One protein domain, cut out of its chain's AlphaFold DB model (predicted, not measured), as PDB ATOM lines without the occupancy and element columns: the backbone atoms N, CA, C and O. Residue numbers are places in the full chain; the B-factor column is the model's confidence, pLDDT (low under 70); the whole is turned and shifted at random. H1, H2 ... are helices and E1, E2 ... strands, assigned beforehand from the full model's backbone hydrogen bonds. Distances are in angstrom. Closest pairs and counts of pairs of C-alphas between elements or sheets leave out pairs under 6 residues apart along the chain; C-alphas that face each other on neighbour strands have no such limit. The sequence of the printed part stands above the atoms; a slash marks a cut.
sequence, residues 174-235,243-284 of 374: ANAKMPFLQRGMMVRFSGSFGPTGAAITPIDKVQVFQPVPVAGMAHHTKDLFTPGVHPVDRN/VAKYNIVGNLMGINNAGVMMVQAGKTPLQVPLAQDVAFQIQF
ATOM      1  N   ALA A 174     184.404 171.109 119.589       97.75
ATOM      2  CA  ALA A 174     185.791 171.557 119.647       97.75
ATOM      3  C   ALA A 174     186.012 172.547 120.792       97.75
ATOM      4  O   ALA A 174     185.082 173.239 121.207       97.75
ATOM      5  N   ASN A 175     187.247 172.659 121.272       97.31
ATOM      6  CA  ASN A 175     187.624 173.708 122.220       97.31
ATOM      7  C   ASN A 175     188.048 174.978 121.470       97.31
ATOM      8  O   ASN A 175     188.603 174.920 120.371       97.31
ATOM      9  N   ALA A 176     187.788 176.138 122.062       97.19
ATOM     10  CA  ALA A 176     188.140 177.434 121.500       97.19
ATOM     11  C   ALA A 176     188.766 178.355 122.545       97.19
ATOM     12  O   ALA A 176     188.521 178.236 123.743       97.19
ATOM     13  N   LYS A 177     189.557 179.314 122.068       95.38
ATOM     14  CA  LYS A 177     190.065 180.437 122.853       95.38
ATOM     15  C   LYS A 177     189.202 181.674 122.637       95.38
ATOM     16  O   LYS A 177     188.513 181.814 121.628       95.38
ATOM     17  N   MET A 178     189.315 182.620 123.566       94.00
ATOM     18  CA  MET A 178     188.608 183.901 123.520       94.00
ATOM     19  C   MET A 178     188.754 184.671 122.186       94.00
ATOM     20  O   MET A 178     187.743 185.201 121.730       94.00
ATOM     21  N   PRO A 179     189.919 184.701 121.498       94.19
ATOM     22  CA  PRO A 179     190.054 185.397 120.211       94.19
ATOM     23  C   PRO A 179     189.195 184.822 119.076       94.19
ATOM     24  O   PRO A 179     188.952 185.510 118.088       94.19
ATOM     25  N   PHE A 180     188.730 183.573 119.195       94.88
ATOM     26  CA  PHE A 180     187.814 182.976 118.220       94.88
ATOM     27  C   PHE A 180     186.405 183.581 118.298       94.88
ATOM     28  O   PHE A 180     185.643 183.525 117.334       94.88
ATOM     29  N   LEU A 181     186.042 184.144 119.450       95.81
ATOM     30  CA  LEU A 181     184.700 184.642 119.709       95.81
ATOM     31  C   LEU A 181     184.491 185.990 119.035       95.81
ATOM     32  O   LEU A 181     185.170 186.974 119.325       95.81
ATOM     33  N   GLN A 182     183.491 186.049 118.164       96.12
ATOM     34  CA  GLN A 182     183.114 187.267 117.463       96.12
ATOM     35  C   GLN A 182     181.776 187.798 117.968       96.12
ATOM     36  O   GLN A 182     180.889 187.051 118.393       96.12
ATOM     37  N   ARG A 183     181.613 189.121 117.892       97.69
ATOM     38  CA  ARG A 183     180.326 189.763 118.168       97.69
ATOM     39  C   ARG A 183     179.272 189.226 117.197       97.69
ATOM     40  O   ARG A 183     179.543 189.071 116.012       97.69
ATOM     41  N   GLY A 184     178.077 188.951 117.704       97.31
ATOM     42  CA  GLY A 184     176.966 188.372 116.949       97.31
ATOM     43  C   GLY A 184     176.935 186.843 116.923       97.31
ATOM     44  O   GLY A 184     175.938 186.287 116.472       97.31
ATOM     45  N   MET A 185     177.961 186.146 117.427       97.88
ATOM     46  CA  MET A 185     177.896 184.688 117.561       97.88
ATOM     47  C   MET A 185     176.871 184.280 118.623       97.88
ATOM     48  O   MET A 185     176.750 184.926 119.666       97.88
ATOM     49  N   MET A 186     176.160 183.182 118.373       98.12
ATOM     50  CA  MET A 186     175.224 182.618 119.335       98.12
ATOM     51  C   MET A 186     175.983 181.832 120.399       98.12
ATOM     52  O   MET A 186     176.793 180.952 120.098       98.12
ATOM     53  N   VAL A 187     175.705 182.159 121.654       98.38
ATOM     54  CA  VAL A 187     176.296 181.518 122.821       98.38
ATOM     55  C   VAL A 187     175.207 180.992 123.738       98.38
ATOM     56  O   VAL A 187     174.115 181.558 123.839       98.38
ATOM     57  N   ARG A 188     175.517 179.895 124.421       97.88
ATOM     58  CA  ARG A 188     174.699 179.339 125.487       97.88
ATOM     59  C   ARG A 188     175.547 178.921 126.670       97.88
ATOM     60  O   ARG A 188     176.669 178.443 126.513       97.88
ATOM     61  N   PHE A 189     175.001 179.104 127.856       98.12
ATOM     62  CA  PHE A 189     175.643 178.726 129.106       98.12
ATOM     63  C   PHE A 189     174.581 178.580 130.191       98.12
ATOM     64  O   PHE A 189     173.476 179.112 130.083       98.12
ATOM     65  N   SER A 190     174.917 177.838 131.236       97.31
ATOM     66  CA  SER A 190     174.060 177.636 132.400       97.31
ATOM     67  C   SER A 190     174.677 178.318 133.611       97.31
ATOM     68  O   SER A 190     175.876 178.171 133.839       97.31
ATOM     69  N   GLY A 191     173.874 179.016 134.407       96.69
ATOM     70  CA  GLY A 191     174.357 179.717 135.596       96.69
ATOM     71  C   GLY A 191     173.263 179.970 136.624       96.69
ATOM     72  O   GLY A 191     172.079 179.745 136.358       96.69
ATOM     73  N   SER A 192     173.666 180.438 137.806       96.00
ATOM     74  CA  SER A 192     172.743 180.877 138.856       96.00
ATOM     75  C   SER A 192     172.581 182.393 138.801       96.00
ATOM     76  O   SER A 192     173.562 183.133 138.908       96.00
ATOM     77  N   PHE A 193     171.341 182.852 138.649       95.00
ATOM     78  CA  PHE A 193     171.009 184.270 138.523       95.00
ATOM     79  C   PHE A 193     170.103 184.709 139.668       95.00
ATOM     80  O   PHE A 193     169.235 183.954 140.122       95.00
ATOM     81  N   GLY A 194     170.325 185.938 140.131       92.56
ATOM     82  CA  GLY A 194     169.470 186.596 141.114       92.56
ATOM     83  C   GLY A 194     168.180 187.151 140.495       92.56
ATOM     84  O   GLY A 194     167.998 187.109 139.275       92.56
ATOM     85  N   PRO A 195     167.289 187.748 141.309       87.31
ATOM     86  CA  PRO A 195     166.019 188.306 140.837       87.31
ATOM     87  C   PRO A 195     166.216 189.524 139.925       87.31
ATOM     88  O   PRO A 195     165.332 189.868 139.148       87.31
ATOM     89  N   THR A 196     167.385 190.167 140.003       85.56
ATOM     90  CA  THR A 196     167.790 191.302 139.166       85.56
ATOM     91  C   THR A 196     168.320 190.879 137.794       85.56
ATOM     92  O   THR A 196     168.636 191.739 136.979       85.56
ATOM     93  N   GLY A 197     168.458 189.573 137.533       83.50
ATOM     94  CA  GLY A 197     169.068 189.052 136.306       83.50
ATOM     95  C   GLY A 197     170.599 189.125 136.282       83.50
ATOM     96  O   GLY A 197     171.204 188.697 135.303       83.50
ATOM     97  N   ALA A 198     171.238 189.617 137.349       90.88
ATOM     98  CA  ALA A 198     172.685 189.537 137.507       90.88
ATOM     99  C   ALA A 198     173.105 188.099 137.858       90.88
ATOM    100  O   ALA A 198     172.472 187.438 138.692       90.88
ATOM    101  N   ALA A 199     174.171 187.613 137.223       95.31
ATOM    102  CA  ALA A 199     174.761 186.326 137.569       95.31
ATOM    103  C   ALA A 199     175.455 186.427 138.935       95.31
ATOM    104  O   ALA A 199     176.224 187.353 139.180       95.31
ATOM    105  N   ILE A 200     175.164 185.474 139.820       95.38
ATOM    106  CA  ILE A 200     175.758 185.410 141.165       95.38
ATOM    107  C   ILE A 200     177.086 184.656 141.111       95.38
ATOM    108  O   ILE A 200     178.052 185.029 141.768       95.38
ATOM    109  N   THR A 201     177.123 183.582 140.321       96.31
ATOM    110  CA  THR A 201     178.294 182.722 140.151       96.31
ATOM    111  C   THR A 201     178.988 183.035 138.826       96.31
ATOM    112  O   THR A 201     178.286 183.111 137.809       96.31
ATOM    113  N   PRO A 202     180.329 183.162 138.803       97.31
ATOM    114  CA  PRO A 202     181.094 183.187 137.561       97.31
ATOM    115  C   PRO A 202     180.793 181.962 136.693       97.31
ATOM    116  O   PRO A 202     180.434 180.902 137.207       97.31
ATOM    117  N   ILE A 203     180.900 182.118 135.374       98.06
ATOM    118  CA  ILE A 203     180.621 181.036 134.424       98.06
ATOM    119  C   ILE A 203     181.916 180.355 133.994       98.06
ATOM    120  O   ILE A 203     182.803 181.002 133.437       98.06
ATOM    121  N   ASP A 204     181.967 179.037 134.187       97.56
ATOM    122  CA  ASP A 204     183.128 178.203 133.848       97.56
ATOM    123  C   ASP A 204     183.095 177.692 132.404       97.56
ATOM    124  O   ASP A 204     184.133 177.416 131.811       97.56
ATOM    125  N   LYS A 205     181.900 177.536 131.819       97.88
ATOM    126  CA  LYS A 205     181.726 176.931 130.494       97.88
ATOM    127  C   LYS A 205     180.757 177.724 129.632       97.88
ATOM    128  O   LYS A 205     179.592 177.900 129.989       97.88
ATOM    129  N   VAL A 206     181.224 178.121 128.453       98.31
ATOM    130  CA  VAL A 206     180.421 178.825 127.450       98.31
ATOM    131  C   VAL A 206     180.443 178.028 126.154       98.31
ATOM    132  O   VAL A 206     181.503 177.721 125.614       98.31
ATOM    133  N   GLN A 207     179.262 177.680 125.654       98.19
ATOM    134  CA  GLN A 207     179.113 176.956 124.400       98.19
ATOM    135  C   GLN A 207     178.734 177.912 123.275       98.19
ATOM    136  O   GLN A 207     177.749 178.637 123.376       98.19
ATOM    137  N   VAL A 208     179.488 177.887 122.186       97.88
ATOM    138  CA  VAL A 208     179.226 178.658 120.972       97.88
ATOM    139  C   VAL A 208     178.550 177.746 119.967       97.88
ATOM    140  O   VAL A 208     179.061 176.664 119.692       97.88
ATOM    141  N   PHE A 209     177.429 178.163 119.396       97.19
ATOM    142  CA  PHE A 209     176.692 177.341 118.441       97.19
ATOM    143  C   PHE A 209     176.195 178.166 117.254       97.19
ATOM    144  O   PHE A 209     176.207 179.395 117.280       97.19
ATOM    145  N   GLN A 210     175.789 177.492 116.179       95.44
ATOM    146  CA  GLN A 210     175.201 178.150 115.011       95.44
ATOM    147  C   GLN A 210     173.675 178.198 115.136       95.44
ATOM    148  O   GLN A 210     173.085 177.236 115.627       95.44
ATOM    149  N   PRO A 211     173.008 179.273 114.679       94.19
ATOM    150  CA  PRO A 211     171.553 179.296 114.597       94.19
ATOM    151  C   PRO A 211     171.033 178.120 113.757       94.19
ATOM    152  O   PRO A 211     171.451 177.934 112.616       94.19
ATOM    153  N   VAL A 212     170.103 177.344 114.315       93.31
ATOM    154  CA  VAL A 212     169.445 176.216 113.637       93.31
ATOM    155  C   VAL A 212     167.972 176.575 113.418       93.31
ATOM    156  O   VAL A 212     167.357 177.169 114.312       93.31
ATOM    157  N   PRO A 213     167.366 176.241 112.263       92.50
ATOM    158  CA  PRO A 213     165.944 176.476 112.041       92.50
ATOM    159  C   PRO A 213     165.091 175.704 113.057       92.50
ATOM    160  O   PRO A 213     165.056 174.481 113.066       92.50
ATOM    161  N   VAL A 214     164.347 176.424 113.900       93.69
ATOM    162  CA  VAL A 214     163.492 175.843 114.959       93.69
ATOM    163  C   VAL A 214     162.167 175.250 114.458       93.69
ATOM    164  O   VAL A 214     161.374 174.720 115.249       93.69
ATOM    165  N   ALA A 215     161.898 175.352 113.155       92.75
ATOM    166  CA  ALA A 215     160.743 174.732 112.520       92.75
ATOM    167  C   ALA A 215     160.931 173.204 112.509       92.75
ATOM    168  O   ALA A 215     161.947 172.709 112.046       92.75
ATOM    169  N   GLY A 216     159.970 172.458 113.058       88.06
ATOM    170  CA  GLY A 216     160.025 170.988 113.115       88.06
ATOM    171  C   GLY A 216     160.705 170.384 114.351       88.06
ATOM    172  O   GLY A 216     160.457 169.223 114.649       88.06
ATOM    173  N   MET A 217     161.467 171.156 115.135       90.56
ATOM    174  CA  MET A 217     162.081 170.639 116.369       90.56
ATOM    175  C   MET A 217     161.061 170.409 117.497       90.56
ATOM    176  O   MET A 217     160.035 171.093 117.592       90.56
ATOM    177  N   ALA A 218     161.370 169.493 118.418       91.06
ATOM    178  CA  ALA A 218     160.588 169.297 119.636       91.06
ATOM    179  C   ALA A 218     160.684 170.517 120.573       91.06
ATOM    180  O   ALA A 218     161.723 171.165 120.675       91.06
ATOM    181  N   HIS A 219     159.608 170.835 121.303       89.62
ATOM    182  CA  HIS A 219     159.534 172.062 122.114       89.62
ATOM    183  C   HIS A 219     160.598 172.153 123.224       89.62
ATOM    184  O   HIS A 219     160.942 173.251 123.636       89.62
ATOM    185  N   HIS A 220     161.124 171.031 123.724       89.00
ATOM    186  CA  HIS A 220     162.230 171.031 124.694       89.00
ATOM    187  C   HIS A 220     163.575 171.391 124.059       89.00
ATOM    188  O   HIS A 220     164.346 172.147 124.635       89.00
ATOM    189  N   THR A 221     163.814 170.920 122.841       91.75
ATOM    190  CA  THR A 221     165.025 171.204 122.073       91.75
ATOM    191  C   THR A 221     165.060 172.653 121.591       91.75
ATOM    192  O   THR A 221     166.125 173.257 121.550       91.75
ATOM    193  N   LYS A 222     163.897 173.255 121.290       94.25
ATOM    194  CA  LYS A 222     163.802 174.652 120.823       94.25
ATOM    195  C   LYS A 222     164.410 175.668 121.788       94.25
ATOM    196  O   LYS A 222     165.017 176.633 121.325       94.25
ATOM    197  N   ASP A 223     164.278 175.456 123.095       94.69
ATOM    198  CA  ASP A 223     164.825 176.365 124.111       94.69
ATOM    199  C   ASP A 223     166.353 176.451 124.029       94.69
ATOM    200  O   ASP A 223     166.926 177.497 124.305       94.69
ATOM    201  N   LEU A 224     167.023 175.391 123.564       94.25
ATOM    202  CA  LEU A 224     168.481 175.353 123.415       94.25
ATOM    203  C   LEU A 224     169.003 176.223 122.264       94.25
ATOM    204  O   LEU A 224     170.202 176.497 122.213       94.25
ATOM    205  N   PHE A 225     168.121 176.623 121.342       95.62
ATOM    206  CA  PHE A 225     168.462 177.391 120.139       95.62
ATOM    207  C   PHE A 225     167.768 178.755 120.077       95.62
ATOM    208  O   PHE A 225     168.181 179.620 119.307       95.62
ATOM    209  N   THR A 226     166.718 178.966 120.875       96.56
ATOM    210  CA  THR A 226     165.938 180.208 120.876       96.56
ATOM    211  C   THR A 226     166.561 181.215 121.845       96.56
ATOM    212  O   THR A 226     166.623 180.915 123.039       96.56
ATOM    213  N   PRO A 227     166.975 182.415 121.386       97.44
ATOM    214  CA  PRO A 227     167.503 183.452 122.267       97.44
ATOM    215  C   PRO A 227     166.527 183.796 123.394       97.44
ATOM    216  O   PRO A 227     165.372 184.145 123.143       97.44
ATOM    217  N   GLY A 228     166.989 183.718 124.635       96.50
ATOM    218  CA  GLY A 228     166.178 183.953 125.818       96.50
ATOM    219  C   GLY A 228     166.808 183.403 127.093       96.50
ATOM    220  O   GLY A 228     167.903 182.838 127.096       96.50
ATOM    221  N   VAL A 229     166.082 183.598 128.189       95.31
ATOM    222  CA  VAL A 229     166.409 183.075 129.516       95.31
ATOM    223  C   VAL A 229     165.458 181.921 129.795       95.31
ATOM    224  O   VAL A 229     164.255 182.136 129.944       95.31
ATOM    225  N   HIS A 230     165.987 180.703 129.853       94.94
ATOM    226  CA  HIS A 230     165.188 179.491 130.019       94.94
ATOM    227  C   HIS A 230     165.442 178.882 131.398       94.94
ATOM    228  O   HIS A 230     166.601 178.704 131.772       94.94
ATOM    229  N   PRO A 231     164.410 178.555 132.191       93.38
ATOM    230  CA  PRO A 231     164.617 177.856 133.455       93.38
ATOM    231  C   PRO A 231     165.150 176.446 133.183       93.38
ATOM    232  O   PRO A 231     164.659 175.759 132.287       93.38
ATOM    233  N   VAL A 232     166.134 176.000 133.970       92.19
ATOM    234  CA  VAL A 232     166.618 174.607 133.895       92.19
ATOM    235  C   VAL A 232     165.485 173.646 134.272       92.19
ATOM    236  O   VAL A 232     165.219 172.678 133.564       92.19
ATOM    237  N   ASP A 233     164.749 173.983 135.334       89.81
ATOM    238  CA  ASP A 233     163.596 173.227 135.812       89.81
ATOM    239  C   ASP A 233     162.290 173.863 135.326       89.81
ATOM    240  O   ASP A 233     161.737 174.768 135.950       89.81
ATOM    241  N   ARG A 234     161.732 173.353 134.223       85.50
ATOM    242  CA  ARG A 234     160.429 173.813 133.692       85.50
ATOM    243  C   ARG A 234     159.261 173.625 134.669       85.50
ATOM    244  O   ARG A 234     158.257 174.326 134.566       85.50
ATOM    245  N   ASN A 235     159.395 172.680 135.597       86.50
ATOM    246  CA  ASN A 235     158.395 172.382 136.622       86.50
ATOM    247  C   ASN A 235     158.590 173.202 137.904       86.50
ATOM    248  O   ASN A 235     157.791 173.060 138.832       86.50
ATOM    249  N   VAL A 243     167.262 182.895 144.149       90.00
ATOM    250  CA  VAL A 243     168.348 182.386 143.306       90.00
ATOM    251  C   VAL A 243     167.814 181.213 142.498       90.00
ATOM    252  O   VAL A 243     167.322 180.243 143.074       90.00
ATOM    253  N   ALA A 244     167.901 181.287 141.172       92.44
ATOM    254  CA  ALA A 244     167.454 180.211 140.293       92.44
ATOM    255  C   ALA A 244     168.484 179.912 139.200       92.44
ATOM    256  O   ALA A 244     169.245 180.785 138.774       92.44
ATOM    257  N   LYS A 245     168.514 178.648 138.766       94.69
ATOM    258  CA  LYS A 245     169.379 178.176 137.683       94.69
ATOM    259  C   LYS A 245     168.686 178.383 136.343       94.69
ATOM    260  O   LYS A 245     167.565 177.906 136.138       94.69
ATOM    261  N   TYR A 246     169.380 179.041 135.425       95.81
ATOM    262  CA  TYR A 246     168.882 179.316 134.083       95.81
ATOM    263  C   TYR A 246     169.882 178.864 133.023       95.81
ATOM    264  O   TYR A 246     171.095 178.975 133.204       95.81
ATOM    265  N   ASN A 247     169.341 178.390 131.907       96.69
ATOM    266  CA  ASN A 247     170.030 178.232 130.639       96.69
ATOM    267  C   ASN A 247     169.833 179.524 129.845       96.69
ATOM    268  O   ASN A 247     168.716 179.865 129.452       96.69
ATOM    269  N   ILE A 248     170.918 180.255 129.632       97.56
ATOM    270  CA  ILE A 248     170.917 181.479 128.843       97.56
ATOM    271  C   ILE A 248     171.298 181.127 127.420       97.56
ATOM    272  O   ILE A 248     172.279 180.420 127.199       97.56
ATOM    273  N   VAL A 249     170.539 181.648 126.466       98.12
ATOM    274  CA  VAL A 249     170.831 181.549 125.039       98.12
ATOM    275  C   VAL A 249     170.760 182.953 124.452       98.12
ATOM    276  O   VAL A 249     169.768 183.654 124.643       98.12
ATOM    277  N   GLY A 250     171.793 183.401 123.745       98.19
ATOM    278  CA  GLY A 250     171.795 184.761 123.210       98.19
ATOM    279  C   GLY A 250     172.950 185.079 122.278       98.19
ATOM    280  O   GLY A 250     173.834 184.259 122.052       98.19
ATOM    281  N   ASN A 251     172.934 186.300 121.750       98.31
ATOM    282  CA  ASN A 251     173.994 186.811 120.888       98.31
ATOM    283  C   ASN A 251     175.106 187.430 121.733       98.31
ATOM    284  O   ASN A 251     174.843 188.284 122.583       98.31
ATOM    285  N   LEU A 252     176.351 187.056 121.467       98.31
ATOM    286  CA  LEU A 252     177.518 187.659 122.092       98.31
ATOM    287  C   LEU A 252     177.674 189.111 121.619       98.31
ATOM    288  O   LEU A 252     177.871 189.363 120.433       98.31
ATOM    289  N   MET A 253     177.615 190.080 122.530       98.19
ATOM    290  CA  MET A 253     177.863 191.493 122.211       98.19
ATOM    291  C   MET A 253     179.344 191.856 122.319       98.19
ATOM    292  O   MET A 253     179.820 192.750 121.620       98.19
ATOM    293  N   GLY A 254     180.082 191.160 123.182       97.31
ATOM    294  CA  GLY A 254     181.510 191.353 123.392       97.31
ATOM    295  C   GLY A 254     181.955 190.838 124.755       97.31
ATOM    296  O   GLY A 254     181.135 190.463 125.593       97.31
ATOM    297  N   ILE A 255     183.267 190.835 124.961       97.69
ATOM    298  CA  ILE A 255     183.904 190.514 126.236       97.69
ATOM    299  C   ILE A 255     184.807 191.695 126.580       97.69
ATOM    300  O   ILE A 255     185.576 192.151 125.732       97.69
ATOM    301  N   ASN A 256     184.666 192.221 127.792       96.19
ATOM    302  CA  ASN A 256     185.493 193.320 128.281       96.19
ATOM    303  C   ASN A 256     186.815 192.785 128.849       96.19
ATOM    304  O   ASN A 256     186.881 191.646 129.306       96.19
ATOM    305  N   ASN A 257     187.836 193.641 128.933       94.56
ATOM    306  CA  ASN A 257     189.140 193.287 129.519       94.56
ATOM    307  C   ASN A 257     189.044 192.838 130.991       94.56
ATOM    308  O   ASN A 257     189.912 192.124 131.472       94.56
ATOM    309  N   ALA A 258     187.972 193.223 131.691       95.25
ATOM    310  CA  ALA A 258     187.671 192.785 133.055       95.25
ATOM    311  C   ALA A 258     187.097 191.352 133.146       95.25
ATOM    312  O   ALA A 258     186.674 190.940 134.220       95.25
ATOM    313  N   GLY A 259     186.996 190.613 132.032       95.38
ATOM    314  CA  GLY A 259     186.420 189.262 132.012       95.38
ATOM    315  C   GLY A 259     184.891 189.231 132.119       95.38
ATOM    316  O   GLY A 259     184.308 188.193 132.421       95.38
ATOM    317  N   VAL A 260     184.217 190.360 131.876       97.12
ATOM    318  CA  VAL A 260     182.748 190.430 131.846       97.12
ATOM    319  C   VAL A 260     182.261 190.226 130.415       97.12
ATOM    320  O   VAL A 260     182.581 191.011 129.519       97.12
ATOM    321  N   MET A 261     181.471 189.176 130.207       97.75
ATOM    322  CA  MET A 261     180.823 188.856 128.941       97.75
ATOM    323  C   MET A 261     179.462 189.548 128.853       97.75
ATOM    324  O   MET A 261     178.627 189.421 129.749       97.75
ATOM    325  N   MET A 262     179.221 190.260 127.754       97.81
ATOM    326  CA  MET A 262     177.936 190.893 127.460       97.81
ATOM    327  C   MET A 262     177.167 190.050 126.444       97.81
ATOM    328  O   MET A 262     177.667 189.782 125.348       97.81
ATOM    329  N   VAL A 263     175.948 189.636 126.791       98.00
ATOM    330  CA  VAL A 263     175.107 188.759 125.962       98.00
ATOM    331  C   VAL A 263     173.705 189.337 125.828       98.00
ATOM    332  O   VAL A 263     173.069 189.689 126.815       98.00
ATOM    333  N   GLN A 264     173.192 189.383 124.602       97.81
ATOM    334  CA  GLN A 264     171.815 189.762 124.310       97.81
ATOM    335  C   GLN A 264     170.927 188.506 124.284       97.81
ATOM    336  O   GLN A 264     170.865 187.799 123.274       97.81
ATOM    337  N   ALA A 265     170.230 188.223 125.387       97.44
ATOM    338  CA  ALA A 265     169.318 187.085 125.519       97.44
ATOM    339  C   ALA A 265     167.884 187.499 125.143       97.44
ATOM    340  O   ALA A 265     167.057 187.867 125.982       97.44
ATOM    341  N   GLY A 266     167.588 187.497 123.841       95.81
ATOM    342  CA  GLY A 266     166.313 187.994 123.320       95.81
ATOM    343  C   GLY A 266     166.195 189.510 123.508       95.81
ATOM    344  O   GLY A 266     166.941 190.271 122.896       95.81
ATOM    345  N   LYS A 267     165.266 189.964 124.356       95.62
ATOM    346  CA  LYS A 267     165.082 191.396 124.678       95.62
ATOM    347  C   LYS A 267     165.885 191.855 125.899       95.62
ATOM    348  O   LYS A 267     165.952 193.052 126.150       95.62
ATOM    349  N   THR A 268     166.487 190.924 126.635       95.50
ATOM    350  CA  THR A 268     167.166 191.216 127.898       95.50
ATOM    351  C   THR A 268     168.681 191.224 127.687       95.50
ATOM    352  O   THR A 268     169.246 190.168 127.383       95.50
ATOM    353  N   PRO A 269     169.358 192.376 127.830       96.06
ATOM    354  CA  PRO A 269     170.813 192.410 127.867       96.06
ATOM    355  C   PRO A 269     171.307 191.862 129.211       96.06
ATOM    356  O   PRO A 269     170.764 192.196 130.264       96.06
ATOM    357  N   LEU A 270     172.338 191.022 129.181       96.75
ATOM    358  CA  LEU A 270     172.937 190.400 130.357       96.75
ATOM    359  C   LEU A 270     174.434 190.695 130.408       96.75
ATOM    360  O   LEU A 270     175.128 190.629 129.393       96.75
ATOM    361  N   GLN A 271     174.926 190.984 131.612       96.31
ATOM    362  CA  GLN A 271     176.349 191.080 131.919       96.31
ATOM    363  C   GLN A 271     176.714 189.931 132.847       96.31
ATOM    364  O   GLN A 271     176.083 189.743 133.889       96.31
ATOM    365  N   VAL A 272     177.703 189.141 132.445       97.88
ATOM    366  CA  VAL A 272     178.033 187.887 133.111       97.88
ATOM    367  C   VAL A 272     179.538 187.831 133.369       97.88
ATOM    368  O   VAL A 272     180.305 187.851 132.406       97.88
ATOM    369  N   PRO A 273     179.984 187.776 134.636       97.62
ATOM    370  CA  PRO A 273     181.385 187.557 134.952       97.62
ATOM    371  C   PRO A 273     181.794 186.142 134.530       97.62
ATOM    372  O   PRO A 273     181.099 185.161 134.818       97.62
ATOM    373  N   LEU A 274     182.917 186.037 133.831       98.19
ATOM    374  CA  LEU A 274     183.533 184.763 133.481       98.19
ATOM    375  C   LEU A 274     184.532 184.348 134.565       98.19
ATOM    376  O   LEU A 274     185.134 185.197 135.225       98.19
ATOM    377  N   ALA A 275     184.709 183.040 134.746       97.81
ATOM    378  CA  ALA A 275     185.829 182.520 135.522       97.81
ATOM    379  C   ALA A 275     187.165 182.791 134.798       97.81
ATOM    380  O   ALA A 275     187.188 182.993 133.583       97.81
ATOM    381  N   GLN A 276     188.281 182.783 135.538       94.62
ATOM    382  CA  GLN A 276     189.621 182.981 134.960       94.62
ATOM    383  C   GLN A 276     189.966 181.879 133.945       94.62
ATOM    384  O   GLN A 276     190.452 182.177 132.856       94.62
ATOM    385  N   ASP A 277     189.597 180.635 134.260       95.19
ATOM    386  CA  ASP A 277     189.839 179.449 133.432       95.19
ATOM    387  C   ASP A 277     188.574 179.012 132.679       95.19
ATOM    388  O   ASP A 277     188.169 177.848 132.691       95.19
ATOM    389  N   VAL A 278     187.893 179.968 132.042       97.38
ATOM    390  CA  VAL A 278     186.668 179.682 131.289       97.38
ATOM    391  C   VAL A 278     186.951 178.804 130.060       97.38
ATOM    392  O   VAL A 278     187.753 179.135 129.185       97.38
ATOM    393  N   ALA A 279     186.229 177.690 129.950       97.25
ATOM    394  CA  ALA A 279     186.274 176.799 128.801       97.25
ATOM    395  C   ALA A 279     185.250 177.233 127.741       97.25
ATOM    396  O   ALA A 279     184.033 177.081 127.922       97.25
ATOM    397  N   PHE A 280     185.735 177.728 126.600       97.88
ATOM    398  CA  PHE A 280     184.888 177.960 125.432       97.88
ATOM    399  C   PHE A 280     184.829 176.700 124.574       97.88
ATOM    400  O   PHE A 280     185.846 176.196 124.105       97.88
ATOM    401  N   GLN A 281     183.620 176.199 124.355       98.00
ATOM    402  CA  GLN A 281     183.376 175.008 123.552       98.00
ATOM    403  C   GLN A 281     182.551 175.382 122.323       98.00
ATOM    404  O   GLN A 281     181.443 175.894 122.441       98.00
ATOM    405  N   ILE A 282     183.067 175.112 121.133       97.50
ATOM    406  CA  ILE A 282     182.308 175.195 119.889       97.50
ATOM    407  C   ILE A 282     181.461 173.933 119.790       97.50
ATOM    408  O   ILE A 282     181.983 172.823 119.890       97.50
ATOM    409  N   GLN A 283     180.163 174.109 119.589       97.31
ATOM    410  CA  GLN A 283     179.227 173.033 119.330       97.31
ATOM    411  C   GLN A 283     178.386 173.366 118.105       97.31
ATOM    412  O   GLN A 283     177.409 174.111 118.191       97.31
ATOM    413  N   PHE A 284     178.784 172.833 116.956       96.88
ATOM    414  CA  PHE A 284     178.109 173.079 115.684       96.88
ATOM    415  C   PHE A 284     177.377 171.836 115.197       96.88
ATOM    416  O   PHE A 284     177.769 170.714 115.495       96.88
TER     417      PHE A 284
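What this domain is: This is residues 174 to 235 and 243 to 284 of the 374 residues of an uncharacterized protein of Stieleria varia (UniProt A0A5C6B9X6). This is a small closed barrel of five strands, E2, E3, E7, E6 and E5 round the ring, with three of them, E2, E5 and E7, bending as they go round. Two short strands pair onto the barrel, E1 along E7 and E4 along E5, and the short helix H1 lies off the barrel, in the stretch between E3 and E4. The printed part has 104 residues, in the order E1 E2 E3 H1 E4 E5 E6 E7; the ring is mixed, with E3 and E7 parallel and its other pairs antiparallel, and the class is mostly strand. The whole is compact, with a radius of gyration of the C-alphas of 13.1 A and spans of 39, 31 and 22 A.

How they stand to each other: E7, residues 268 to 284, bends by 121 degrees at residue 276. It is antiparallel to E6, residues 260 to 265, with N 263 and O 270 at 2.9 A, and the two form a hairpin. Beyond the bend it is parallel to E3, residues 203 to 209, with N 208 and O 281 at 2.8 A. E3 forms a hairpin with E2, residues 186 to 193, antiparallel at 152 degrees, with N 188 and O 207 at 2.8 A. E2 is antiparallel to E5, residues 244 to 255, at 137 degrees, with N 248 and O 189 at 2.8 A. E5 bends by 94 degrees at residue 252 and closes the ring as a hairpin with E6, antiparallel, with N 253 and O 262 at 2.8 A; E5, E6 and E7 are a meander, each strand the antiparallel neighbour of the one before. E4, residues 228 to 231, is antiparallel to E5 at 158 degrees, with N 230 and O 247 at 2.9 A, on the same side of E5 as E6. E1, residues 174 to 176, is antiparallel to E7 at 129 degrees, with N 176 and O 280 at 2.8 A. H1, residues 219 to 222, is not on the barrel; it is too short for an O i to N i+4 pair, and its one O i to N i+3 pair is not within range.

Where its parts are: E1 begins at C-alpha 174, (185.791, 171.557, 119.647). E2 measures 19.7 A from first to last C-alpha, E3 16.9 A, E5 24.0 A and E6 15.2 A. H1 begins at C-alpha 219, (159.534, 172.062, 122.114). E7, 24.5 A, ends at C-alpha 284, (178.109, 173.079, 115.684).

The domain as a whole: The two C-alphas farthest apart, those of Gly 216 and Ala 258, are 40.5 A apart. Residues 236 to 242 are not printed, and C-alphas 235 and 243 across this cut are 15.6 A apart. Of the links that are printed whole, none is long. The mean pLDDT of the printed part is 95.3, and no printed residue is under 70.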